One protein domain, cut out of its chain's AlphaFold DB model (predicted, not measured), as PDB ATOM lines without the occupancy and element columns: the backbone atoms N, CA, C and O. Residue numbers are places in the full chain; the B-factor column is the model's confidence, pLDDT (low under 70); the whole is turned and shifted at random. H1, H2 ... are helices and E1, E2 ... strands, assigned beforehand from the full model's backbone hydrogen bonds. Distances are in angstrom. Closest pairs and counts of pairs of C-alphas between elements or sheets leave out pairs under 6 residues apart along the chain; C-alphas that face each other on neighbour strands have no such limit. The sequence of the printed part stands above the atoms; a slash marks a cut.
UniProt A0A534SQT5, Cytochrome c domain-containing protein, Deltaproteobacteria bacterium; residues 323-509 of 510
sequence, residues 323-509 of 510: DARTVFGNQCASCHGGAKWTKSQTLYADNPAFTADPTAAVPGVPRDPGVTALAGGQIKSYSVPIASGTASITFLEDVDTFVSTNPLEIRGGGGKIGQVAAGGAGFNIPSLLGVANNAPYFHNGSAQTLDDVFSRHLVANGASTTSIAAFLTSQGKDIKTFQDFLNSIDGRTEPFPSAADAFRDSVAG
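What this domain is: This is residues 323 to 509 of the 510 residues of the protein "Cytochrome c domain-containing protein" of Deltaproteobacteria bacterium (UniProt A0A534SQT5). With little regular structure, loops tie a sheet, E1 E2 E3, with H6 on one face over its edge strand E3, to a cluster of H1, H3, H4, H5 and hairpin E4 E5. The 187 printed residues run H1 H2 E1 E2 E3 H3 E4 E5 H4 H5 H6, with 72 in these mixed elements. It is compact, radius of gyration of the C-alphas 18.2 A, spanning 54 by 47 by 34 A.

How they stand to each other: E1, residues 371 to 374, E2, 378 to 386, and E3, 389 to 394, form a meander of successive antiparallel neighbours; N 372 and O 381, like N 384 and O 391, are 2.9 A apart. H6, 499 to 508, makes two layers with it, along E3, height over the sheet 8.2 A. H1, 323 to 331, touches H5, 479 to 488, about perpendicular at 84 degrees; the closest C-alphas, 324 and 482, are 4.8 A apart. In these three helices every O i to N i+4 pair is within hydrogen-bond range.

Where its parts are: E2 spans 24.6 A; H1 begins at C-alpha 323 (-8.194, -4.694, -16.467), H6 ends at C-alpha 508 (5.359, -20.990, -41.025).

The domain as a whole: Residues 337 to 370 and 395 to 449 are long links; the printed part has no cut; pLDDT is under 70 at residue 509.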
ATOM      1  N   ASP A 323      -7.765  -5.800 -15.615       93.75
ATOM      2  CA  ASP A 323      -8.194  -4.694 -16.467       93.75
ATOM      3  C   ASP A 323      -7.024  -4.053 -17.221       93.75
ATOM      4  O   ASP A 323      -7.116  -3.807 -18.427       93.75
ATOM      5  N   ALA A 324      -5.901  -3.827 -16.533       96.81
ATOM      6  CA  ALA A 324      -4.687  -3.298 -17.143       96.81
ATOM      7  C   ALA A 324      -4.092  -4.273 -18.169       96.81
ATOM      8  O   ALA A 324      -3.697  -3.852 -19.256       96.81
ATOM      9  N   ARG A 325      -4.095  -5.577 -17.866       97.50
ATOM     10  CA  ARG A 325      -3.674  -6.632 -18.795       97.50
ATOM     11  C   ARG A 325      -4.557  -6.683 -20.038       97.50
ATOM     12  O   ARG A 325      -4.022  -6.802 -21.135       97.50
ATOM     13  N   THR A 326      -5.878  -6.552 -19.901       96.88
ATOM     14  CA  THR A 326      -6.792  -6.484 -21.053       96.88
ATOM     15  C   THR A 326      -6.490  -5.275 -21.931       96.88
ATOM     16  O   THR A 326      -6.384  -5.413 -23.149       96.88
ATOM     17  N   VAL A 327      -6.308  -4.092 -21.335       96.56
ATOM     18  CA  VAL A 327      -5.936  -2.885 -22.089       96.56
ATOM     19  C   VAL A 327      -4.603  -3.085 -22.808       96.56
ATOM     20  O   VAL A 327      -4.510  -2.827 -24.008       96.56
ATOM     21  N   PHE A 328      -3.592  -3.588 -22.102       97.81
ATOM     22  CA  PHE A 328      -2.262  -3.805 -22.661       97.81
ATOM     23  C   PHE A 328      -2.275  -4.814 -23.813       97.81
ATOM     24  O   PHE A 328      -1.685  -4.554 -24.862       97.81
ATOM     25  N   GLY A 329      -2.980  -5.937 -23.652       97.56
ATOM     26  CA  GLY A 329      -3.134  -6.952 -24.693       97.56
ATOM     27  C   GLY A 329      -3.734  -6.389 -25.982       97.56
ATOM     28  O   GLY A 329      -3.277  -6.718 -27.071       97.56
ATOM     29  N   ASN A 330      -4.704  -5.480 -25.858       95.38
ATOM     30  CA  ASN A 330      -5.396  -4.900 -27.007       95.38
ATOM     31  C   ASN A 330      -4.636  -3.740 -27.671       95.38
ATOM     32  O   ASN A 330      -4.810  -3.520 -28.866       95.38
ATOM     33  N   GLN A 331      -3.844  -2.974 -26.913       94.25
ATOM     34  CA  GLN A 331      -3.286  -1.694 -27.382       94.25
ATOM     35  C   GLN A 331      -1.758  -1.658 -27.472       94.25
ATOM     36  O   GLN A 331      -1.206  -0.842 -28.204       94.25
ATOM     37  N   CYS A 332      -1.060  -2.511 -26.721       96.69
ATOM     38  CA  CYS A 332       0.387  -2.405 -26.516       96.69
ATOM     39  C   CYS A 332       1.142  -3.667 -26.955       96.69
ATOM     40  O   CYS A 332       2.282  -3.577 -27.416       96.69
ATOM     41  N   ALA A 333       0.518  -4.841 -26.824       97.81
ATOM     42  CA  ALA A 333       1.169  -6.138 -26.996       97.81
ATOM     43  C   ALA A 333       1.743  -6.384 -28.398       97.81
ATOM     44  O   ALA A 333       2.764  -7.055 -28.526       97.81
ATOM     45  N   SER A 334       1.173  -5.792 -29.450       96.81
ATOM     46  CA  SER A 334       1.726  -5.928 -30.806       96.81
ATOM     47  C   SER A 334       3.188  -5.459 -30.884       96.81
ATOM     48  O   SER A 334       3.994  -6.081 -31.577       96.81
ATOM     49  N   CYS A 335       3.558  -4.422 -30.126       97.00
ATOM     50  CA  CYS A 335       4.926  -3.909 -30.032       97.00
ATOM     51  C   CYS A 335       5.676  -4.420 -28.795       97.00
ATOM     52  O   CYS A 335       6.859  -4.734 -28.902       97.00
ATOM     53  N   HIS A 336       5.007  -4.525 -27.647       97.56
ATOM     54  CA  HIS A 336       5.621  -4.833 -26.348       97.56
ATOM     55  C   HIS A 336       5.271  -6.226 -25.791       97.56
ATOM     56  O   HIS A 336       5.405  -6.470 -24.595       97.56
ATOM     57  N   GLY A 337       4.802  -7.139 -26.641       97.19
ATOM     58  CA  GLY A 337       4.585  -8.553 -26.321       97.19
ATOM     59  C   GLY A 337       5.818  -9.423 -26.591       97.19
ATOM     60  O   GLY A 337       6.938  -8.935 -26.711       97.19
ATOM     61  N   GLY A 338       5.601 -10.724 -26.739       96.56
ATOM     62  CA  GLY A 338       6.621 -11.745 -26.931       96.56
ATOM     63  C   GLY A 338       7.356 -12.085 -25.635       96.56
ATOM     64  O   GLY A 338       7.277 -11.370 -24.635       96.56
ATOM     65  N   ALA A 339       8.142 -13.163 -25.665       95.56
ATOM     66  CA  ALA A 339       8.910 -13.646 -24.509       95.56
ATOM     67  C   ALA A 339       9.904 -12.610 -23.941       95.56
ATOM     68  O   ALA A 339      10.342 -12.709 -22.798       95.56
ATOM     69  N   LYS A 340      10.258 -11.597 -24.741       96.25
ATOM     70  CA  LYS A 340      11.173 -10.512 -24.371       96.25
ATOM     71  C   LYS A 340      10.452  -9.207 -24.020       96.25
ATOM     72  O   LYS A 340      11.135  -8.212 -23.802       96.25
ATOM     73  N   TRP A 341       9.115  -9.164 -24.007       97.62
ATOM     74  CA  TRP A 341       8.320  -7.929 -23.860       97.62
ATOM     75  C   TRP A 341       8.692  -6.827 -24.868       97.62
ATOM     76  O   TRP A 341       8.702  -5.633 -24.570       97.62
ATOM     77  N   THR A 342       9.055  -7.261 -26.071       97.31
ATOM     78  CA  THR A 342       9.309  -6.466 -27.270       97.31
ATOM     79  C   THR A 342       9.172  -7.372 -28.489       97.31
ATOM     80  O   THR A 342       9.650  -8.508 -28.485       97.31
ATOM     81  N   LYS A 343       8.602  -6.842 -29.572       97.12
ATOM     82  CA  LYS A 343       8.589  -7.497 -30.886       97.12
ATOM     83  C   LYS A 343       9.961  -7.531 -31.569       97.12
ATOM     84  O   LYS A 343      10.096  -8.112 -32.637       97.12
ATOM     85  N   SER A 344      10.966  -6.842 -31.027       96.94
ATOM     86  CA  SER A 344      12.295  -6.794 -31.636       96.94
ATOM     87  C   SER A 344      12.901  -8.197 -31.677       96.94
ATOM     88  O   SER A 344      13.157  -8.809 -30.634       96.94
ATOM     89  N   GLN A 345      13.118  -8.704 -32.887       95.69
ATOM     90  CA  GLN A 345      13.699 -10.014 -33.138       95.69
ATOM     91  C   GLN A 345      14.457 -10.002 -34.468       95.69
ATOM     92  O   GLN A 345      13.981  -9.429 -35.448       95.69
ATOM     93  N   THR A 346      15.608 -10.666 -34.524       95.12
ATOM     94  CA  THR A 346      16.272 -10.974 -35.794       95.12
ATOM     95  C   THR A 346      15.507 -12.096 -36.505       95.12
ATOM     96  O   THR A 346      15.554 -13.248 -36.084       95.12
ATOM     97  N   LEU A 347      14.753 -11.741 -37.550       95.19
ATOM     98  CA  LEU A 347      13.851 -12.640 -38.301       95.19
ATOM     99  C   LEU A 347      14.315 -12.929 -39.739       95.19
ATOM    100  O   LEU A 347      13.671 -13.687 -40.455       95.19
ATOM    101  N   TYR A 348      15.403 -12.292 -40.159       94.69
ATOM    102  CA  TYR A 348      16.013 -12.396 -41.483       94.69
ATOM    103  C   TYR A 348      17.300 -13.229 -41.414       94.69
ATOM    104  O   TYR A 348      17.807 -13.515 -40.328       94.69
ATOM    105  N   ALA A 349      17.852 -13.597 -42.574       92.62
ATOM    106  CA  ALA A 349      19.160 -14.248 -42.633       92.62
ATOM    107  C   ALA A 349      20.233 -13.376 -41.956       92.62
ATOM    108  O   ALA A 349      20.454 -12.241 -42.372       92.62
ATOM    109  N   ASP A 350      20.900 -13.923 -40.943       92.75
ATOM    110  CA  ASP A 350      21.934 -13.248 -40.154       92.75
ATOM    111  C   ASP A 350      23.245 -14.055 -40.166       92.75
ATOM    112  O   ASP A 350      23.310 -15.151 -40.732       92.75
ATOM    113  N   ASN A 351      24.299 -13.512 -39.554       93.31
ATOM    114  CA  ASN A 351      25.631 -14.113 -39.468       93.31
ATOM    115  C   ASN A 351      26.309 -14.397 -40.835       93.31
ATOM    116  O   ASN A 351      26.644 -15.547 -41.141       93.31
ATOM    117  N   PRO A 352      26.556 -13.375 -41.679       95.69
ATOM    118  CA  PRO A 352      26.138 -11.976 -41.546       95.69
ATOM    119  C   PRO A 352      24.796 -11.693 -42.234       95.69
ATOM    120  O   PRO A 352      24.390 -12.450 -43.122       95.69
ATOM    121  N   ALA A 353      24.148 -10.578 -41.882       96.69
ATOM    122  CA  ALA A 353      22.930 -10.104 -42.549       96.69
ATOM    123  C   ALA A 353      23.207  -9.298 -43.828       96.69
ATOM    124  O   ALA A 353      22.374  -9.253 -44.734       96.69
ATOM    125  N   PHE A 354      24.387  -8.683 -43.929       97.00
ATOM    126  CA  PHE A 354      24.842  -7.962 -45.120       97.00
ATOM    127  C   PHE A 354      26.003  -8.692 -45.793       97.00
ATOM    128  O   PHE A 354      26.712  -9.481 -45.175       97.00
ATOM    129  N   THR A 355      26.209  -8.433 -47.083       95.38
ATOM    130  CA  THR A 355      27.330  -9.006 -47.848       95.38
ATOM    131  C   THR A 355      28.698  -8.437 -47.454       95.38
ATOM    132  O   THR A 355      29.719  -9.077 -47.690       95.38
ATOM    133  N   ALA A 356      28.716  -7.238 -46.872       95.19
ATOM    134  CA  ALA A 356      29.876  -6.524 -46.346       95.19
ATOM    135  C   ALA A 356      29.391  -5.454 -45.346       95.19
ATOM    136  O   ALA A 356      28.186  -5.317 -45.129       95.19
ATOM    137  N   ASP A 357      30.300  -4.660 -44.776       94.44
ATOM    138  CA  ASP A 357      29.935  -3.547 -43.891       94.44
ATOM    139  C   ASP A 357      28.966  -2.565 -44.596       94.44
ATOM    140  O   ASP A 357      29.338  -1.947 -45.602       94.44
ATOM    141  N   PRO A 358      27.732  -2.370 -44.085       93.88
ATOM    142  CA  PRO A 358      26.750  -1.460 -44.685       93.88
ATOM    143  C   PRO A 358      27.125   0.023 -44.543       93.88
ATOM    144  O   PRO A 358      26.423   0.902 -45.044       93.88
ATOM    145  N   THR A 359      28.212   0.330 -43.835       90.38
ATOM    146  CA  THR A 359      28.740   1.684 -43.641       90.38
ATOM    147  C   THR A 359      30.064   1.938 -44.364       90.38
ATOM    148  O   THR A 359      30.578   3.057 -44.304       90.38
ATOM    149  N   ALA A 360      30.595   0.940 -45.080       91.31
ATOM    150  CA  ALA A 360      31.797   1.085 -45.894       91.31
ATOM    151  C   ALA A 360      31.584   2.001 -47.114       91.31
ATOM    152  O   ALA A 360      30.462   2.331 -47.494       91.31
ATOM    153  N   ALA A 361      32.692   2.392 -47.759       90.00
ATOM    154  CA  ALA A 361      32.674   3.229 -48.964       90.00
ATOM    155  C   ALA A 361      31.898   2.590 -50.127       90.00
ATOM    156  O   ALA A 361      31.222   3.291 -50.873       90.00
ATOM    157  N   VAL A 362      31.984   1.262 -50.250       92.38
ATOM    158  CA  VAL A 362      31.059   0.446 -51.040       92.38
ATOM    159  C   VAL A 362      30.195  -0.312 -50.033       92.38
ATOM    160  O   VAL A 362      30.673  -1.299 -49.472       92.38
ATOM    161  N   PRO A 363      28.977   0.173 -49.735       93.44
ATOM    162  CA  PRO A 363      28.134  -0.442 -48.722       93.44
ATOM    163  C   PRO A 363      27.771  -1.878 -49.088       93.44
ATOM    164  O   PRO A 363      27.361  -2.154 -50.219       93.44
ATOM    165  N   GLY A 364      27.872  -2.780 -48.113       94.44
ATOM    166  CA  GLY A 364      27.233  -4.086 -48.218       94.44
ATOM    167  C   GLY A 364      25.721  -3.944 -48.384       94.44
ATOM    168  O   GLY A 364      25.104  -3.010 -47.868       94.44
ATOM    169  N   VAL A 365      25.120  -4.889 -49.099       95.06
ATOM    170  CA  VAL A 365      23.665  -4.966 -49.286       95.06
ATOM    171  C   VAL A 365      23.096  -6.092 -48.426       95.06
ATOM    172  O   VAL A 365      23.834  -7.038 -48.123       95.06
ATOM    173  N   PRO A 366      21.817  -6.021 -48.015       97.19
ATOM    174  CA  PRO A 366      21.189  -7.126 -47.307       97.19
ATOM    175  C   PRO A 366      21.272  -8.420 -48.120       97.19
ATOM    176  O   PRO A 366      21.056  -8.418 -49.332       97.19
ATOM    177  N   ARG A 367      21.594  -9.530 -47.454       96.81
ATOM    178  CA  ARG A 367      21.612 -10.862 -48.079       96.81
ATOM    179  C   ARG A 367      20.215 -11.391 -48.353       96.81
ATOM    180  O   ARG A 367      20.028 -12.154 -49.296       96.81
ATOM    181  N   ASP A 368      19.269 -11.003 -47.514       96.50
ATOM    182  CA  ASP A 368      17.868 -11.322 -47.702       96.50
ATOM    183  C   ASP A 368      17.168 -10.151 -48.417       96.50
ATOM    184  O   ASP A 368      17.140  -9.042 -47.870       96.50
ATOM    185  N   PRO A 369      16.608 -10.355 -49.626       94.31
ATOM    186  CA  PRO A 369      15.959  -9.288 -50.388       94.31
ATOM    187  C   PRO A 369      14.721  -8.708 -49.692       94.31
ATOM    188  O   PRO A 369      14.291  -7.610 -50.041       94.31
ATOM    189  N   GLY A 370      14.154  -9.412 -48.707       97.00
ATOM    190  CA  GLY A 370      13.040  -8.917 -47.902       97.00
ATOM    191  C   GLY A 370      13.412  -7.799 -46.924       97.00
ATOM    192  O   GLY A 370      12.528  -7.136 -46.380       97.00
ATOM    193  N   VAL A 371      14.706  -7.592 -46.655       98.06
ATOM    194  CA  VAL A 371      15.187  -6.612 -45.672       98.06
ATOM    195  C   VAL A 371      15.208  -5.211 -46.273       98.06
ATOM    196  O   VAL A 371      15.925  -4.918 -47.228       98.06
ATOM    197  N   THR A 372      14.478  -4.294 -45.640       97.75
ATOM    198  CA  THR A 372      14.566  -2.860 -45.929       97.75
ATOM    199  C   THR A 372      15.619  -2.222 -45.028       97.75
ATOM    200  O   THR A 372      15.359  -1.927 -43.858       97.75
ATOM    201  N   ALA A 373      16.812  -1.996 -45.576       96.06
ATOM    202  CA  ALA A 373      17.899  -1.295 -44.898       96.06
ATOM    203  C   ALA A 373      17.937   0.199 -45.265       96.06
ATOM    204  O   ALA A 373      17.646   0.584 -46.397       96.06
ATOM    205  N   LEU A 374      18.325   1.044 -44.310       94.31
ATOM    206  CA  LEU A 374      18.530   2.482 -44.484       94.31
ATOM    207  C   LEU A 374      20.000   2.855 -44.251       94.31
ATOM    208  O   LEU A 374      20.825   2.048 -43.809       94.31
ATOM    209  N   ALA A 375      20.324   4.123 -44.512       85.81
ATOM    210  CA  ALA A 375      21.664   4.661 -44.317       85.81
ATOM    211  C   ALA A 375      22.193   4.416 -42.891       85.81
ATOM    212  O   ALA A 375      21.465   4.526 -41.907       85.81
ATOM    213  N   GLY A 376      23.489   4.119 -42.773       82.38
ATOM    214  CA  GLY A 376      24.115   3.816 -41.479       82.38
ATOM    215  C   GLY A 376      23.885   2.385 -40.977       82.38
ATOM    216  O   GLY A 376      24.283   2.084 -39.855       82.38
ATOM    217  N   GLY A 377      23.288   1.510 -41.794       90.56
ATOM    218  CA  GLY A 377      23.053   0.105 -41.451       90.56
ATOM    219  C   GLY A 377      21.810  -0.124 -40.592       90.56
ATOM    220  O   GLY A 377      21.731  -1.138 -39.907       90.56
ATOM    221  N   GLN A 378      20.852   0.809 -40.588       95.50
ATOM    222  CA  GLN A 378      19.579   0.614 -39.891       95.50
ATOM    223  C   GLN A 378      18.725  -0.407 -40.648       95.50
ATOM    224  O   GLN A 378      18.503  -0.232 -41.844       95.50
ATOM    225  N   ILE A 379      18.187  -1.419 -39.970       97.19
ATOM    226  CA  ILE A 379      17.169  -2.305 -40.550       97.19
ATOM    227  C   ILE A 379      15.786  -1.812 -40.116       97.19
ATOM    228  O   ILE A 379      15.455  -1.838 -38.934       97.19
ATOM    229  N   LYS A 380      14.984  -1.326 -41.075       97.50
ATOM    230  CA  LYS A 380      13.660  -0.735 -40.814       97.50
ATOM    231  C   LYS A 380      12.565  -1.790 -40.724       97.50
ATOM    232  O   LYS A 380      11.734  -1.733 -39.820       97.50
ATOM    233  N   SER A 381      12.543  -2.715 -41.672       97.88
ATOM    234  CA  SER A 381      11.477  -3.705 -41.824       97.88
ATOM    235  C   SER A 381      11.972  -4.935 -42.572       97.88
ATOM    236  O   SER A 381      13.004  -4.891 -43.248       97.88
ATOM    237  N   TYR A 382      11.214  -6.020 -42.468       98.31
ATOM    238  CA  TYR A 382      11.439  -7.265 -43.186       98.31
ATOM    239  C   TYR A 382      10.132  -7.754 -43.811       98.31
ATOM    240  O   TYR A 382       9.058  -7.541 -43.247       98.31
ATOM    241  N   SER A 383      10.191  -8.334 -45.009       98.06
ATOM    242  CA  SER A 383       9.014  -8.838 -45.720       98.06
ATOM    243  C   SER A 383       9.311 -10.119 -46.483       98.06
ATOM    244  O   SER A 383      10.345 -10.224 -47.133       98.06
ATOM    245  N   VAL A 384       8.381 -11.069 -46.434       96.81
ATOM    246  CA  VAL A 384       8.521 -12.392 -47.052       96.81
ATOM    247  C   VAL A 384       7.257 -12.712 -47.853       96.81
ATOM    248  O   VAL A 384       6.152 -12.530 -47.332       96.81
ATOM    249  N   PRO A 385       7.378 -13.187 -49.106       95.56
ATOM    250  CA  PRO A 385       6.240 -13.722 -49.845       95.56
ATOM    251  C   PRO A 385       5.663 -14.956 -49.142       95.56
ATOM    252  O   PRO A 385       6.395 -15.889 -48.820       95.56
ATOM    253  N   ILE A 386       4.350 -14.979 -48.946       94.81
ATOM    254  CA  ILE A 386       3.595 -16.106 -48.383       94.81
ATOM    255  C   ILE A 386       2.418 -16.454 -49.300       94.81
ATOM    256  O   ILE A 386       2.063 -15.688 -50.194       94.81
ATOM    257  N   ALA A 387       1.769 -17.600 -49.083       91.31
ATOM    258  CA  ALA A 387       0.664 -18.046 -49.940       91.31
ATOM    259  C   ALA A 387      -0.491 -17.024 -50.041       91.31
ATOM    260  O   ALA A 387      -1.113 -16.896 -51.092       91.31
ATOM    261  N   SER A 388      -0.757 -16.271 -48.969       90.00
ATOM    262  CA  SER A 388      -1.801 -15.239 -48.911       90.00
ATOM    263  C   SER A 388      -1.332 -13.836 -49.324       90.00
ATOM    264  O   SER A 388      -2.086 -12.878 -49.153       90.00
ATOM    265  N   GLY A 389      -0.110 -13.682 -49.850       94.00
ATOM    266  CA  GLY A 389       0.448 -12.398 -50.280       94.00
ATOM    267  C   GLY A 389       1.851 -12.154 -49.728       94.00
ATOM    268  O   GLY A 389       2.784 -12.885 -50.041       94.00
ATOM    269  N   THR A 390       2.009 -11.118 -48.907       95.94
ATOM    270  CA  THR A 390       3.294 -10.756 -48.292       95.94
ATOM    271  C   THR A 390       3.101 -10.596 -46.791       95.94
ATOM    272  O   THR A 390       2.259  -9.810 -46.362       95.94
ATOM    273  N   ALA A 391       3.889 -11.319 -45.996       97.00
ATOM    274  CA  ALA A 391       4.036 -11.041 -44.574       97.00
ATOM    275  C   ALA A 391       5.071  -9.930 -44.398       97.00
ATOM    276  O   ALA A 391       6.137  -9.987 -45.013       97.00
ATOM    277  N   SER A 392       4.794  -8.947 -43.544       97.25
ATOM    278  CA  SER A 392       5.708  -7.836 -43.269       97.25
ATOM    279  C   SER A 392       5.780  -7.544 -41.778       97.25
ATOM    280  O   SER A 392       4.777  -7.617 -41.072       97.25
ATOM    281  N   ILE A 393       6.963  -7.156 -41.312       97.75
ATOM    282  CA  ILE A 393       7.188  -6.657 -39.957       97.75
ATOM    283  C   ILE A 393       8.045  -5.395 -39.990       97.75
ATOM    284  O   ILE A 393       9.052  -5.324 -40.695       97.75
ATOM    285  N   THR A 394       7.647  -4.402 -39.201       97.25
ATOM    286  CA  THR A 394       8.404  -3.167 -38.973       97.25
ATOM    287  C   THR A 394       9.131  -3.253 -37.636       97.25
ATOM    288  O   THR A 394       8.533  -3.606 -36.616       97.25
ATOM    289  N   PHE A 395      10.423  -2.931 -37.643       96.81
ATOM    290  CA  PHE A 395      11.277  -2.895 -36.456       96.81
ATOM    291  C   PHE A 395      11.447  -1.481 -35.911       96.81
ATOM    292  O   PHE A 395      11.442  -1.305 -34.697       96.81
ATOM    293  N   LEU A 396      11.592  -0.487 -36.794       97.06
ATOM    294  CA  LEU A 396      11.704   0.920 -36.413       97.06
ATOM    295  C   LEU A 396      10.335   1.591 -36.481       97.06
ATOM    296  O   LEU A 396       9.807   1.805 -37.571       97.06
ATOM    297  N   GLU A 397       9.781   1.907 -35.313       93.88
ATOM    298  CA  GLU A 397       8.476   2.547 -35.175       93.88
ATOM    299  C   GLU A 397       8.621   4.030 -34.879       93.88
ATOM    300  O   GLU A 397       9.415   4.432 -34.021       93.88
ATOM    301  N   ASP A 398       7.845   4.842 -35.587       89.62
ATOM    302  CA  ASP A 398       7.731   6.258 -35.278       89.62
ATOM    303  C   ASP A 398       6.667   6.454 -34.197       89.62
ATOM    304  O   ASP A 398       5.495   6.131 -34.386       89.62
ATOM    305  N   VAL A 399       7.107   6.939 -33.040       82.50
ATOM    306  CA  VAL A 399       6.252   7.220 -31.880       82.50
ATOM    307  C   VAL A 399       6.301   8.705 -31.505       82.50
ATOM    308  O   VAL A 399       6.064   9.049 -30.349       82.50
ATOM    309  N   ASP A 400       6.665   9.575 -32.459       83.94
ATOM    310  CA  ASP A 400       6.702  11.042 -32.327       83.94
ATOM    311  C   ASP A 400       7.598  11.565 -31.185       83.94
ATOM    312  O   ASP A 400       7.421  12.662 -30.652       83.94
ATOM    313  N   THR A 401       8.616  10.790 -30.798       87.75
ATOM    314  CA  THR A 401       9.582  11.181 -29.754       87.75
ATOM    315  C   THR A 401      10.863  11.801 -30.312       87.75
ATOM    316  O   THR A 401      11.629  12.406 -29.559       87.75
ATOM    317  N   PHE A 402      11.108  11.690 -31.622       92.31
ATOM    318  CA  PHE A 402      12.288  12.246 -32.283       92.31
ATOM    319  C   PHE A 402      11.991  13.606 -32.919       92.31
ATOM    320  O   PHE A 402      11.144  13.726 -33.798       92.31
ATOM    321  N   VAL A 403      12.755  14.630 -32.534       90.81
ATOM    322  CA  VAL A 403      12.646  15.982 -33.102       90.81
ATOM    323  C   VAL A 403      13.974  16.344 -33.757       90.81
ATOM    324  O   VAL A 403      14.927  16.708 -33.076       90.81
ATOM    325  N   SER A 404      14.045  16.266 -35.088       90.88
ATOM    326  CA  SER A 404      15.291  16.470 -35.850       90.88
ATOM    327  C   SER A 404      15.905  17.867 -35.702       90.88
ATOM    328  O   SER A 404      17.100  18.043 -35.928       90.88
ATOM    329  N   THR A 405      15.098  18.862 -35.326       91.81
ATOM    330  CA  THR A 405      15.526  20.245 -35.069       91.81
ATOM    331  C   THR A 405      15.986  20.480 -33.632       91.81
ATOM    332  O   THR A 405      16.458  21.573 -33.317       91.81
ATOM    333  N   ASN A 406      15.863  19.487 -32.745       90.56
ATOM    334  CA  ASN A 406      16.354  19.594 -31.379       90.56
ATOM    335  C   ASN A 406      17.892  19.678 -31.399       90.56
ATOM    336  O   ASN A 406      18.536  18.768 -31.924       90.56
ATOM    337  N   PRO A 407      18.509  20.713 -30.795       89.81
ATOM    338  CA  PRO A 407      19.965  20.867 -30.786       89.81
ATOM    339  C   PRO A 407      20.708  19.721 -30.080       89.81
ATOM    340  O   PRO A 407      21.916  19.582 -30.260       89.81
ATOM    341  N   LEU A 408      20.010  18.905 -29.282       89.31
ATOM    342  CA  LEU A 408      20.568  17.717 -28.637       89.31
ATOM    343  C   LEU A 408      20.550  16.472 -29.537       89.31
ATOM    344  O   LEU A 408      21.322  15.552 -29.285       89.31
ATOM    345  N   GLU A 409      19.732  16.430 -30.596       91.88
ATOM    346  CA  GLU A 409      19.635  15.296 -31.533       91.88
ATOM    347  C   GLU A 409      20.759  15.333 -32.583       91.88
ATOM    348  O   GLU A 409      20.550  15.277 -33.797       91.88
ATOM    349  N   ILE A 410      21.993  15.412 -32.085       91.94
ATOM    350  CA  ILE A 410      23.223  15.425 -32.872       91.94
ATOM    351  C   ILE A 410      24.104  14.228 -32.522       91.94
ATOM    352  O   ILE A 410      24.157  13.749 -31.388       91.94
ATOM    353  N   ARG A 411      24.830  13.723 -33.514       90.19
ATOM    354  CA  ARG A 411      25.772  12.611 -33.353       90.19
ATOM    355  C   ARG A 411      27.015  13.079 -32.599       90.19
ATOM    356  O   ARG A 411      27.587  14.118 -32.925       90.19
ATOM    357  N   GLY A 412      27.471  12.278 -31.633       83.44
ATOM    358  CA  GLY A 412      28.613  12.624 -30.772       83.44
ATOM    359  C   GLY A 412      29.874  11.790 -30.961       83.44
ATOM    360  O   GLY A 412      30.806  11.930 -30.172       83.44
ATOM    361  N   GLY A 413      29.925  10.918 -31.970       78.81
ATOM    362  CA  GLY A 413      31.080  10.049 -32.203       78.81
ATOM    363  C   GLY A 413      31.340   9.735 -33.675       78.81
ATOM    364  O   GLY A 413      30.435   9.783 -34.509       78.81
ATOM    365  N   GLY A 414      32.593   9.388 -33.982       74.75
ATOM    366  CA  GLY A 414      33.044   9.000 -35.322       74.75
ATOM    367  C   GLY A 414      33.078  10.147 -36.340       74.75
ATOM    368  O   GLY A 414      32.992  11.321 -35.995       74.75
ATOM    369  N   GLY A 415      33.178   9.812 -37.630       75.06
ATOM    370  CA  GLY A 415      33.265  10.791 -38.727       75.06
ATOM    371  C   GLY A 415      31.985  11.595 -39.004       75.06
ATOM    372  O   GLY A 415      31.943  12.346 -39.972       75.06
ATOM    373  N   LYS A 416      30.933  11.427 -38.190       81.94
ATOM    374  CA  LYS A 416      29.631  12.094 -38.347       81.94
ATOM    375  C   LYS A 416      29.289  13.039 -37.193       81.94
ATOM    376  O   LYS A 416      28.131  13.424 -37.061       81.94
ATOM    377  N   ILE A 417      30.260  13.392 -36.346       86.06
ATOM    378  CA  ILE A 417      30.052  14.324 -35.227       86.06
ATOM    379  C   ILE A 417      29.371  15.611 -35.718       86.06
ATOM    380  O   ILE A 417      29.766  16.177 -36.735       86.06
ATOM    381  N   GLY A 418      28.339  16.054 -34.995       87.31
ATOM    382  CA  GLY A 418      27.579  17.273 -35.295       87.31
ATOM    383  C   GLY A 418      26.509  17.126 -36.383       87.31
ATOM    384  O   GLY A 418      25.720  18.046 -36.572       87.31
ATOM    385  N   GLN A 419      26.436  15.986 -37.080       90.38
ATOM    386  CA  GLN A 419      25.320  15.689 -37.985       90.38
ATOM    387  C   GLN A 419      24.077  15.252 -37.199       90.38
ATOM    388  O   GLN A 419      24.184  14.810 -36.055       90.38
ATOM    389  N   VAL A 420      22.907  15.313 -37.842       91.69
ATOM    390  CA  VAL A 420      21.627  14.882 -37.260       91.69
ATOM    391  C   VAL A 420      21.695  13.413 -36.820       91.69
ATOM    392  O   VAL A 420      22.212  12.544 -37.540       91.69
ATOM    393  N   ALA A 421      21.187  13.139 -35.619       92.94
ATOM    394  CA  ALA A 421      21.058  11.801 -35.055       92.94
ATOM    395  C   ALA A 421      20.188  10.878 -35.931       92.94
ATOM    396  O   ALA A 421      19.363  11.319 -36.730       92.94
ATOM    397  N   ALA A 422      20.369   9.564 -35.793       91.56
ATOM    398  CA  ALA A 422      19.382   8.615 -36.309       91.56
ATOM    399  C   ALA A 422      18.063   8.778 -35.525       91.56
ATOM    400  O   ALA A 422      18.085   9.207 -34.376       91.56
ATOM    401  N   GLY A 423      16.919   8.433 -36.107       92.62
ATOM    402  CA  GLY A 423      15.623   8.533 -35.412       92.62
ATOM    403  C   GLY A 423      14.474   8.970 -36.310       92.62
ATOM    404  O   GLY A 423      13.339   8.604 -36.056       92.62
ATOM    405  N   GLY A 424      14.765   9.629 -37.438       93.25
ATOM    406  CA  GLY A 424      13.738  10.003 -38.423       93.25
ATOM    407  C   GLY A 424      13.051   8.823 -39.127       93.25
ATOM    408  O   GLY A 424      12.128   9.030 -39.901       93.25
ATOM    409  N   ALA A 425      13.512   7.592 -38.893       93.44
ATOM    410  CA  ALA A 425      12.856   6.367 -39.351       93.44
ATOM    411  C   ALA A 425      12.105   5.637 -38.224       93.44
ATOM    412  O   ALA A 425      11.629   4.530 -38.459       93.44
ATOM    413  N   GLY A 426      12.056   6.222 -37.025       94.75
ATOM    414  CA  GLY A 426      11.584   5.580 -35.809       94.75
ATOM    415  C   GLY A 426      12.686   4.892 -35.002       94.75
ATOM    416  O   GLY A 426      13.882   4.962 -35.326       94.75
ATOM    417  N   PHE A 427      12.261   4.201 -33.946       95.69
ATOM    418  CA  PHE A 427      13.123   3.462 -33.032       95.69
ATOM    419  C   PHE A 427      12.716   2.000 -32.902       95.69
ATOM    420  O   PHE A 427      11.546   1.632 -32.978       95.69
ATOM    421  N   ASN A 428      13.720   1.166 -32.668       96.56
ATOM    422  CA  ASN A 428      13.559  -0.227 -32.310       96.56
ATOM    423  C   ASN A 428      12.903  -0.332 -30.936       96.56
ATOM    424  O   ASN A 428      13.360   0.298 -29.979       96.56
ATOM    425  N   ILE A 429      11.860  -1.151 -30.838       95.81
ATOM    426  CA  ILE A 429      11.033  -1.217 -29.636       95.81
ATOM    427  C   ILE A 429      11.840  -1.768 -28.443       95.81
ATOM    428  O   ILE A 429      12.369  -2.888 -28.522       95.81
ATOM    429  N   PRO A 430      11.969  -1.019 -27.329       94.88
ATOM    430  CA  PRO A 430      12.607  -1.513 -26.115       94.88
ATOM    431  C   PRO A 430      11.743  -2.574 -25.427       94.88
ATOM    432  O   PRO A 430      10.522  -2.604 -25.583       94.88
ATOM    433  N   SER A 431      12.393  -3.447 -24.658       96.81
ATOM    434  CA  SER A 431      11.684  -4.358 -23.759       96.81
ATOM    435  C   SER A 431      11.041  -3.592 -22.606       96.81
ATOM    436  O   SER A 431      11.602  -2.596 -22.148       96.81
ATOM    437  N   LEU A 432       9.896  -4.079 -22.121       97.69
ATOM    438  CA  LEU A 432       9.285  -3.610 -20.873       97.69
ATOM    439  C   LEU A 432       9.642  -4.463 -19.644       97.69
ATOM    440  O   LEU A 432       9.140  -4.183 -18.556       97.69
ATOM    441  N   LEU A 433      10.512  -5.472 -19.778       96.88
ATOM    442  CA  LEU A 433      11.025  -6.214 -18.622       96.88
ATOM    443  C   LEU A 433      11.709  -5.254 -17.638       96.88
ATOM    444  O   LEU A 433      12.607  -4.499 -18.009       96.88
ATOM    445  N   GLY A 434      11.246  -5.260 -16.387       96.38
ATOM    446  CA  GLY A 434      11.806  -4.437 -15.318       96.38
ATOM    447  C   GLY A 434      11.688  -2.931 -15.547       96.38
ATOM    448  O   GLY A 434      12.472  -2.183 -14.965       96.38
ATOM    449  N   VAL A 435      10.727  -2.468 -16.362       96.69
ATOM    450  CA  VAL A 435      10.577  -1.050 -16.755       96.69
ATOM    451  C   VAL A 435      10.523  -0.077 -15.567       96.69
ATOM    452  O   VAL A 435      10.959   1.068 -15.689       96.69
ATOM    453  N   ALA A 436      10.088  -0.529 -14.389       95.12
ATOM    454  CA  ALA A 436      10.115   0.256 -13.151       95.12
ATOM    455  C   ALA A 436      11.516   0.776 -12.767       95.12
ATOM    456  O   ALA A 436      11.625   1.812 -12.116       95.12
ATOM    457  N   ASN A 437      12.586   0.084 -13.175       93.31
ATOM    458  CA  ASN A 437      13.972   0.409 -12.811       93.31
ATOM    459  C   ASN A 437      14.738   1.129 -13.926       93.31
ATOM    460  O   ASN A 437      15.929   1.394 -13.780       93.31
ATOM    461  N   ASN A 438      14.058   1.453 -15.027       94.38
ATOM    462  CA  ASN A 438      14.684   1.945 -16.250       94.38
ATOM    463  C   ASN A 438      14.368   3.423 -16.518       94.38
ATOM    464  O   ASN A 438      14.366   3.832 -17.671       94.38
ATOM    465  N   ALA A 439      14.023   4.202 -15.487       95.31
ATOM    466  CA  ALA A 439      13.816   5.643 -15.614       95.31
ATOM    467  C   ALA A 439      15.167   6.392 -15.669       95.31
ATOM    468  O   ALA A 439      16.091   6.008 -14.948       95.31
ATOM    469  N   PRO A 440      15.288   7.501 -16.426       96.38
ATOM    470  CA  PRO A 440      14.249   8.095 -17.274       96.38
ATOM    471  C   PRO A 440      13.954   7.243 -18.521       96.38
ATOM    472  O   PRO A 440      14.677   6.309 -18.788       96.38
ATOM    473  N   TYR A 441      12.921   7.546 -19.296       95.56
ATOM    474  CA  TYR A 441      12.455   6.776 -20.450       95.56
ATOM    475  C   TYR A 441      12.655   7.521 -21.781       95.56
ATOM    476  O   TYR A 441      12.996   8.709 -21.817       95.56
ATOM    477  N   PHE A 442      12.340   6.811 -22.871       94.25
ATOM    478  CA  PHE A 442      12.603   7.151 -24.277       94.25
ATOM    479  C   PHE A 442      14.078   7.089 -24.669       94.25
ATOM    480  O   PHE A 442      14.978   7.045 -23.835       94.25
ATOM    481  N   HIS A 443      14.330   7.099 -25.980       93.19
ATOM    482  CA  HIS A 443      15.667   6.930 -26.543       93.19
ATOM    483  C   HIS A 443      16.671   7.966 -26.048       93.19
ATOM    484  O   HIS A 443      17.860   7.688 -26.073       93.19
ATOM    485  N   ASN A 444      16.218   9.137 -25.605       91.88
ATOM    486  CA  ASN A 444      17.051  10.244 -25.143       91.88
ATOM    487  C   ASN A 444      16.838  10.601 -23.659       91.88
ATOM    488  O   ASN A 444      17.263  11.676 -23.235       91.88
ATOM    489  N   GLY A 445      16.148   9.753 -22.885       92.81
ATOM    490  CA  GLY A 445      15.901   9.995 -21.459       92.81
ATOM    491  C   GLY A 445      15.010  11.211 -21.169       92.81
ATOM    492  O   GLY A 445      15.071  11.779 -20.078       92.81
ATOM    493  N   SER A 446      14.207  11.668 -22.137       92.62
ATOM    494  CA  SER A 446      13.390  12.880 -21.984       92.62
ATOM    495  C   SER A 446      12.151  12.706 -21.100       92.62
ATOM    496  O   SER A 446      11.481  13.695 -20.810       92.62
ATOM    497  N   ALA A 447      11.788  11.489 -20.687       95.38
ATOM    498  CA  ALA A 447      10.683  11.219 -19.756       95.38
ATOM    499  C   ALA A 447      11.220  10.810 -18.390       95.38
ATOM    500  O   ALA A 447      11.797   9.746 -18.273       95.38
ATOM    501  N   GLN A 448      11.030  11.602 -17.338       96.38
ATOM    502  CA  GLN A 448      11.562  11.234 -16.019       96.38
ATOM    503  C   GLN A 448      10.695  10.182 -15.321       96.38
ATOM    504  O   GLN A 448      11.179   9.442 -14.469       96.38
ATOM    505  N   THR A 449       9.419  10.096 -15.697       97.31
ATOM    506  CA  THR A 449       8.429   9.205 -15.086       97.31
ATOM    507  C   THR A 449       7.583   8.487 -16.139       97.31
ATOM    508  O   THR A 449       7.537   8.894 -17.300       97.31
ATOM    509  N   LEU A 450       6.872   7.427 -15.733       97.31
ATOM    510  CA  LEU A 450       5.874   6.791 -16.599       97.31
ATOM    511  C   LEU A 450       4.706   7.735 -16.919       97.31
ATOM    512  O   LEU A 450       4.160   7.645 -18.010       97.31
ATOM    513  N   ASP A 451       4.379   8.695 -16.054       96.94
ATOM    514  CA  ASP A 451       3.362   9.711 -16.356       96.94
ATOM    515  C   ASP A 451       3.811  10.635 -17.507       96.94
ATOM    516  O   ASP A 451       3.029  10.964 -18.408       96.94
ATOM    517  N   ASP A 452       5.104  10.982 -17.559       97.06
ATOM    518  CA  ASP A 452       5.690  11.707 -18.697       97.06
ATOM    519  C   ASP A 452       5.664  10.880 -19.990       97.06
ATOM    520  O   ASP A 452       5.630  11.449 -21.087       97.06
ATOM    521  N   VAL A 453       5.718   9.547 -19.879       96.19
ATOM    522  CA  VAL A 453       5.520   8.635 -21.014       96.19
ATOM    523  C   VAL A 453       4.049   8.631 -21.408       96.19
ATOM    524  O   VAL A 453       3.742   8.827 -22.580       96.19
ATOM    525  N   PHE A 454       3.127   8.473 -20.458       96.75
ATOM    526  CA  PHE A 454       1.700   8.354 -20.745       96.75
ATOM    527  C   PHE A 454       1.103   9.610 -21.375       96.75
ATOM    528  O   PHE A 454       0.147   9.519 -22.145       96.75
ATOM    529  N   SER A 455       1.668  10.775 -21.074       95.69
ATOM    530  CA  SER A 455       1.251  12.052 -21.655       95.69
ATOM    531  C   SER A 455       1.722  12.265 -23.098       95.69
ATOM    532  O   SER A 455       1.092  13.042 -23.815       95.69
ATOM    533  N   ARG A 456       2.788  11.582 -23.543       93.06
ATOM    534  CA  ARG A 456       3.430  11.820 -24.851       93.06
ATOM    535  C   ARG A 456       3.390  10.638 -25.806       93.06
ATOM    536  O   ARG A 456       3.262  10.848 -27.004       93.06
ATOM    537  N   HIS A 457       3.517   9.419 -25.296       92.69
ATOM    538  CA  HIS A 457       3.509   8.228 -26.129       92.69
ATOM    539  C   HIS A 457       2.117   8.041 -26.724       92.69
ATOM    540  O   HIS A 457       1.122   7.942 -25.999       92.69
ATOM    541  N   LEU A 458       2.061   7.988 -28.050       91.00
ATOM    542  CA  LEU A 458       0.816   7.856 -28.784       91.00
ATOM    543  C   LEU A 458       0.420   6.386 -28.938       91.00
ATOM    544  O   LEU A 458       1.272   5.511 -29.085       91.00
ATOM    545  N   VAL A 459      -0.882   6.127 -28.899       89.94
ATOM    546  CA  VAL A 459      -1.515   4.841 -29.201       89.94
ATOM    547  C   VAL A 459      -2.633   5.052 -30.214       89.94
ATOM    548  O   VAL A 459      -3.176   6.155 -30.337       89.94
ATOM    549  N   ALA A 460      -2.971   4.000 -30.956       87.69
ATOM    550  CA  ALA A 460      -4.071   4.042 -31.909       87.69
ATOM    551  C   ALA A 460      -5.417   4.234 -31.188       87.69
ATOM    552  O   ALA A 460      -5.681   3.640 -30.146       87.69
ATOM    553  N   ASN A 461      -6.287   5.052 -31.771       85.19
ATOM    554  CA  ASN A 461      -7.654   5.273 -31.321       85.19
ATOM    555  C   ASN A 461      -8.580   5.355 -32.543       85.19
ATOM    556  O   ASN A 461      -8.897   6.431 -33.054       85.19
ATOM    557  N   GLY A 462      -8.960   4.192 -33.072       85.31
ATOM    558  CA  GLY A 462      -9.662   4.107 -34.351       85.31
ATOM    559  C   GLY A 462      -8.773   4.587 -35.503       85.31
ATOM    560  O   GLY A 462      -7.714   4.015 -35.741       85.31
ATOM    561  N   ALA A 463      -9.209   5.627 -36.220       85.12
ATOM    562  CA  ALA A 463      -8.472   6.209 -37.349       85.12
ATOM    563  C   ALA A 463      -7.480   7.323 -36.951       85.12
ATOM    564  O   ALA A 463      -6.844   7.909 -37.824       85.12
ATOM    565  N   SER A 464      -7.369   7.649 -35.660       88.00
ATOM    566  CA  SER A 464      -6.452   8.667 -35.138       88.00
ATOM    567  C   SER A 464      -5.505   8.086 -34.087       88.00
ATOM    568  O   SER A 464      -5.574   6.904 -33.746       88.00
ATOM    569  N   THR A 465      -4.606   8.920 -33.569       90.19
ATOM    570  CA  THR A 465      -3.753   8.610 -32.421       90.19
ATOM    571  C   THR A 465      -4.098   9.511 -31.236       90.19
ATOM    572  O   THR A 465      -4.603  10.625 -31.396       90.19
ATOM    573  N   THR A 466      -3.866   9.025 -30.019       93.88
ATOM    574  CA  THR A 466      -4.019   9.801 -28.780       93.88
ATOM    575  C   THR A 466      -2.973   9.367 -27.758       93.88
ATOM    576  O   THR A 466      -2.393   8.294 -27.904       93.88
ATOM    577  N   SER A 467      -2.693  10.183 -26.740       95.06
ATOM    578  CA  SER A 467      -1.749   9.782 -25.692       95.06
ATOM    579  C   SER A 467      -2.312   8.628 -24.859       95.06
ATOM    580  O   SER A 467      -3.530   8.503 -24.713       95.06
ATOM    581  N   ILE A 468      -1.448   7.798 -24.274       95.56
ATOM    582  CA  ILE A 468      -1.878   6.700 -23.387       95.56
ATOM    583  C   ILE A 468      -2.803   7.222 -22.274       95.56
ATOM    584  O   ILE A 468      -3.848   6.628 -22.017       95.56
ATOM    585  N   ALA A 469      -2.472   8.354 -21.646       96.94
ATOM    586  CA  ALA A 469      -3.290   8.939 -20.583       96.94
ATOM    587  C   ALA A 469      -4.701   9.317 -21.072       96.94
ATOM    588  O   ALA A 469      -5.696   9.019 -20.404       96.94
ATOM    589  N   ALA A 470      -4.803   9.939 -22.252       96.44
ATOM    590  CA  ALA A 470      -6.086  10.307 -22.847       96.44
ATOM    591  C   ALA A 470      -6.886   9.071 -23.280       96.44
ATOM    592  O   ALA A 470      -8.096   9.010 -23.045       96.44
ATOM    593  N   PHE A 471      -6.213   8.060 -23.837       95.94
ATOM    594  CA  PHE A 471      -6.824   6.781 -24.178       95.94
ATOM    595  C   PHE A 471      -7.440   6.124 -22.937       95.94
ATOM    596  O   PHE A 471      -8.643   5.867 -22.923       95.94
ATOM    597  N   LEU A 472      -6.653   5.926 -21.874       96.56
ATOM    598  CA  LEU A 472      -7.110   5.302 -20.629       96.56
ATOM    599  C   LEU A 472      -8.300   6.057 -20.027       96.56
ATOM    600  O   LEU A 472      -9.318   5.445 -19.706       96.56
ATOM    601  N   THR A 473      -8.215   7.390 -19.980       96.50
ATOM    602  CA  THR A 473      -9.306   8.249 -19.496       96.50
ATOM    603  C   THR A 473     -10.582   8.063 -20.324       96.50
ATOM    604  O   THR A 473     -11.661   7.902 -19.759       96.50
ATOM    605  N   SER A 474     -10.476   8.024 -21.658       94.94
ATOM    606  CA  SER A 474     -11.630   7.833 -22.552       94.94
ATOM    607  C   SER A 474     -12.309   6.469 -22.387       94.94
ATOM    608  O   SER A 474     -13.510   6.347 -22.612       94.94
ATOM    609  N   GLN A 475     -11.547   5.456 -21.966       93.88
ATOM    610  CA  GLN A 475     -12.034   4.101 -21.706       93.88
ATOM    611  C   GLN A 475     -12.493   3.901 -20.250       93.88
ATOM    612  O   GLN A 475     -12.829   2.780 -19.866       93.88
ATOM    613  N   GLY A 476     -12.480   4.955 -19.421       95.50
ATOM    614  CA  GLY A 476     -12.811   4.868 -17.996       95.50
ATOM    615  C   GLY A 476     -11.847   3.977 -17.203       95.50
ATOM    616  O   GLY A 476     -12.256   3.350 -16.228       95.50
ATOM    617  N   LYS A 477     -10.590   3.867 -17.649       95.31
ATOM    618  CA  LYS A 477      -9.560   3.026 -17.033       95.31
ATOM    619  C   LYS A 477      -8.703   3.831 -16.066       95.31
ATOM    620  O   LYS A 477      -8.317   4.962 -16.354       95.31
ATOM    621  N   ASP A 478      -8.383   3.220 -14.929       93.31
ATOM    622  CA  ASP A 478      -7.493   3.811 -13.935       93.31
ATOM    623  C   ASP A 478      -6.028   3.744 -14.399       93.31
ATOM    624  O   ASP A 478      -5.465   2.667 -14.611       93.31
ATOM    625  N   ILE A 479      -5.408   4.919 -14.534       95.56
ATOM    626  CA  ILE A 479      -4.002   5.067 -14.926       95.56
ATOM    627  C   ILE A 479      -3.084   4.416 -13.891       95.56
ATOM    628  O   ILE A 479      -2.082   3.810 -14.273       95.56
ATOM    629  N   LYS A 480      -3.427   4.485 -12.597       94.44
ATOM    630  CA  LYS A 480      -2.573   3.936 -11.544       94.44
ATOM    631  C   LYS A 480      -2.505   2.412 -11.620       94.44
ATOM    632  O   LYS A 480      -1.409   1.862 -11.630       94.44
ATOM    633  N   THR A 481      -3.645   1.747 -11.792       95.56
ATOM    634  CA  THR A 481      -3.706   0.295 -12.024       95.56
ATOM    635  C   THR A 481      -2.914  -0.120 -13.271       95.56
ATOM    636  O   THR A 481      -2.207  -1.128 -13.256       95.56
ATOM    637  N   PHE A 482      -2.969   0.672 -14.351       97.56
ATOM    638  CA  PHE A 482      -2.161   0.415 -15.549       97.56
ATOM    639  C   PHE A 482      -0.657   0.576 -15.286       97.56
ATOM    640  O   PHE A 482       0.137  -0.273 -15.689       97.56
ATOM    641  N   GLN A 483      -0.260   1.624 -14.565       97.38
ATOM    642  CA  GLN A 483       1.127   1.841 -14.163       97.38
ATOM    643  C   GLN A 483       1.644   0.720 -13.249       97.38
ATOM    644  O   GLN A 483       2.771   0.265 -13.424       97.38
ATOM    645  N   ASP A 484       0.831   0.260 -12.296       96.94
ATOM    646  CA  ASP A 484       1.184  -0.829 -11.383       96.94
ATOM    647  C   ASP A 484       1.377  -2.145 -12.140       96.94
ATOM    648  O   ASP A 484       2.323  -2.880 -11.856       96.94
ATOM    649  N   PHE A 485       0.563  -2.401 -13.170       98.06
ATOM    650  CA  PHE A 485       0.813  -3.506 -14.090       98.06
ATOM    651  C   PHE A 485       2.161  -3.363 -14.801       98.06
ATOM    652  O   PHE A 485       2.960  -4.296 -14.735       98.06
ATOM    653  N   LEU A 486       2.457  -2.214 -15.424       98.06
ATOM    654  CA  LEU A 486       3.743  -2.015 -16.104       98.06
ATOM    655  C   LEU A 486       4.928  -2.214 -15.155       98.06
ATOM    656  O   LEU A 486       5.874  -2.925 -15.484       98.06
ATOM    657  N   ASN A 487       4.851  -1.647 -13.952       97.44
ATOM    658  CA  ASN A 487       5.901  -1.771 -12.946       97.44
ATOM    659  C   ASN A 487       6.098  -3.207 -12.441       97.44
ATOM    660  O   ASN A 487       7.162  -3.517 -11.915       97.44
ATOM    661  N   SER A 488       5.097  -4.075 -12.599       97.50
ATOM    662  CA  SER A 488       5.161  -5.481 -12.187       97.50
ATOM    663  C   SER A 488       5.785  -6.420 -13.221       97.50
ATOM    664  O   SER A 488       6.045  -7.579 -12.892       97.50
ATOM    665  N   ILE A 489       6.021  -5.944 -14.453       97.88
ATOM    666  CA  ILE A 489       6.510  -6.770 -15.562       97.88
ATOM    667  C   ILE A 489       7.931  -7.264 -15.264       97.88
ATOM    668  O   ILE A 489       8.895  -6.496 -15.258       97.88
ATOM    669  N   ASP A 490       8.066  -8.574 -15.071       96.44
ATOM    670  CA  ASP A 490       9.340  -9.275 -14.959       96.44
ATOM    671  C   ASP A 490       9.319 -10.633 -15.671       96.44
ATOM    672  O   ASP A 490       8.359 -10.988 -16.354       96.44
ATOM    673  N   GLY A 491      10.397 -11.412 -15.529       94.12
ATOM    674  CA  GLY A 491      10.532 -12.718 -16.181       94.12
ATOM    675  C   GLY A 491       9.526 -13.793 -15.738       94.12
ATOM    676  O   GLY A 491       9.572 -14.894 -16.272       94.12
ATOM    677  N   ARG A 492       8.659 -13.520 -14.756       93.94
ATOM    678  CA  ARG A 492       7.565 -14.398 -14.304       93.94
ATOM    679  C   ARG A 492       6.201 -13.924 -14.809       93.94
ATOM    680  O   ARG A 492       5.216 -14.636 -14.638       93.94
ATOM    681  N   THR A 493       6.117 -12.716 -15.364       95.44
ATOM    682  CA  THR A 493       4.866 -12.154 -15.869       95.44
ATOM    683  C   THR A 493       4.524 -12.797 -17.206       95.44
ATOM    684  O   THR A 493       5.303 -12.709 -18.154       95.44
ATOM    685  N   GLU A 494       3.334 -13.395 -17.301       95.00
ATOM    686  CA  GLU A 494       2.863 -14.038 -18.532       95.00
ATOM    687  C   GLU A 494       2.837 -13.028 -19.700       95.00
ATOM    688  O   GLU A 494       2.146 -11.997 -19.580       95.00
ATOM    689  N   PRO A 495       3.573 -13.283 -20.800       96.25
ATOM    690  CA  PRO A 495       3.630 -12.381 -21.942       96.25
ATOM    691  C   PRO A 495       2.356 -12.456 -22.799       96.25
ATOM    692  O   PRO A 495       1.489 -13.307 -22.623       96.25
ATOM    693  N   PHE A 496       2.249 -11.537 -23.753       98.00
ATOM    694  CA  PHE A 496       1.226 -11.548 -24.803       98.00
ATOM    695  C   PHE A 496       1.880 -11.869 -26.147       98.00
ATOM    696  O   PHE A 496       3.052 -11.541 -26.308       98.00
ATOM    697  N   PRO A 497       1.166 -12.411 -27.146       97.69
ATOM    698  CA  PRO A 497       1.687 -12.474 -28.508       97.69
ATOM    699  C   PRO A 497       2.023 -11.077 -29.052       97.69
ATOM    700  O   PRO A 497       1.270 -10.120 -28.865       97.69
ATOM    701  N   SER A 498       3.157 -10.966 -29.732       97.81
ATOM    702  CA  SER A 498       3.621  -9.763 -30.423       97.81
ATOM    703  C   SER A 498       3.390  -9.837 -31.931       97.81
ATOM    704  O   SER A 498       3.094 -10.891 -32.492       97.81
ATOM    705  N   ALA A 499       3.614  -8.720 -32.626       97.81
ATOM    706  CA  ALA A 499       3.635  -8.697 -34.086       97.81
ATOM    707  C   ALA A 499       4.747  -9.583 -34.680       97.81
ATOM    708  O   ALA A 499       4.602 -10.057 -35.803       97.81
ATOM    709  N   ALA A 500       5.839  -9.831 -33.944       97.25
ATOM    710  CA  ALA A 500       6.867 -10.779 -34.373       97.25
ATOM    711  C   ALA A 500       6.382 -12.225 -34.294       97.25
ATOM    712  O   ALA A 500       6.651 -12.998 -35.209       97.25
ATOM    713  N   ASP A 501       5.621 -12.570 -33.256       96.50
ATOM    714  CA  ASP A 501       5.011 -13.896 -33.143       96.50
ATOM    715  C   ASP A 501       4.012 -14.118 -34.290       96.50
ATOM    716  O   ASP A 501       4.162 -15.070 -35.051       96.50
ATOM    717  N   ALA A 502       3.113 -13.154 -34.525       96.50
ATOM    718  CA  ALA A 502       2.165 -13.203 -35.640       96.50
ATOM    719  C   ALA A 502       2.852 -13.281 -37.020       96.50
ATOM    720  O   ALA A 502       2.382 -13.992 -37.912       96.50
ATOM    721  N   PHE A 503       3.972 -12.573 -37.210       97.25
ATOM    722  CA  PHE A 503       4.764 -12.660 -38.439       97.25
ATOM    723  C   PHE A 503       5.321 -14.073 -38.649       97.25
ATOM    724  O   PHE A 503       5.179 -14.620 -39.742       97.25
ATOM    725  N   ARG A 504       5.918 -14.686 -37.616       94.88
ATOM    726  CA  ARG A 504       6.464 -16.050 -37.716       94.88
ATOM    727  C   ARG A 504       5.371 -17.066 -38.022       94.88
ATOM    728  O   ARG A 504       5.573 -17.892 -38.907       94.88
ATOM    729  N   ASP A 505       4.220 -16.960 -37.364       94.31
ATOM    730  CA  ASP A 505       3.077 -17.849 -37.602       94.31
ATOM    731  C   ASP A 505       2.575 -17.729 -39.052       94.31
ATOM    732  O   ASP A 505       2.305 -18.726 -39.719       94.31
ATOM    733  N   SER A 506       2.545 -16.505 -39.591       94.06
ATOM    734  CA  SER A 506       2.163 -16.246 -40.986       94.06
ATOM    735  C   SER A 506       3.140 -16.853 -42.000       94.06
ATOM    736  O   SER A 506       2.726 -17.258 -43.087       94.06
ATOM    737  N   VAL A 507       4.436 -16.893 -41.670       92.25
ATOM    738  CA  VAL A 507       5.494 -17.450 -42.531       92.25
ATOM    739  C   VAL A 507       5.569 -18.975 -42.428       92.25
ATOM    740  O   VAL A 507       5.814 -19.632 -43.437       92.25
ATOM    741  N   ALA A 508       5.354 -19.544 -41.238       88.50
ATOM    742  CA  ALA A 508       5.359 -20.990 -41.025       88.50
ATOM    743  C   ALA A 508       4.208 -21.696 -41.764       88.50
ATOM    744  O   ALA A 508       4.380 -22.826 -42.221       88.50
ATOM    745  N   GLY A 509       3.076 -21.003 -41.937       69.88
ATOM    746  CA  GLY A 509       1.853 -21.585 -42.482       69.88
ATOM    747  C   GLY A 509       1.078 -22.403 -41.436       69.88
ATOM    748  O   GLY A 509       1.552 -22.566 -40.311       69.88
TER     749      GLY A 509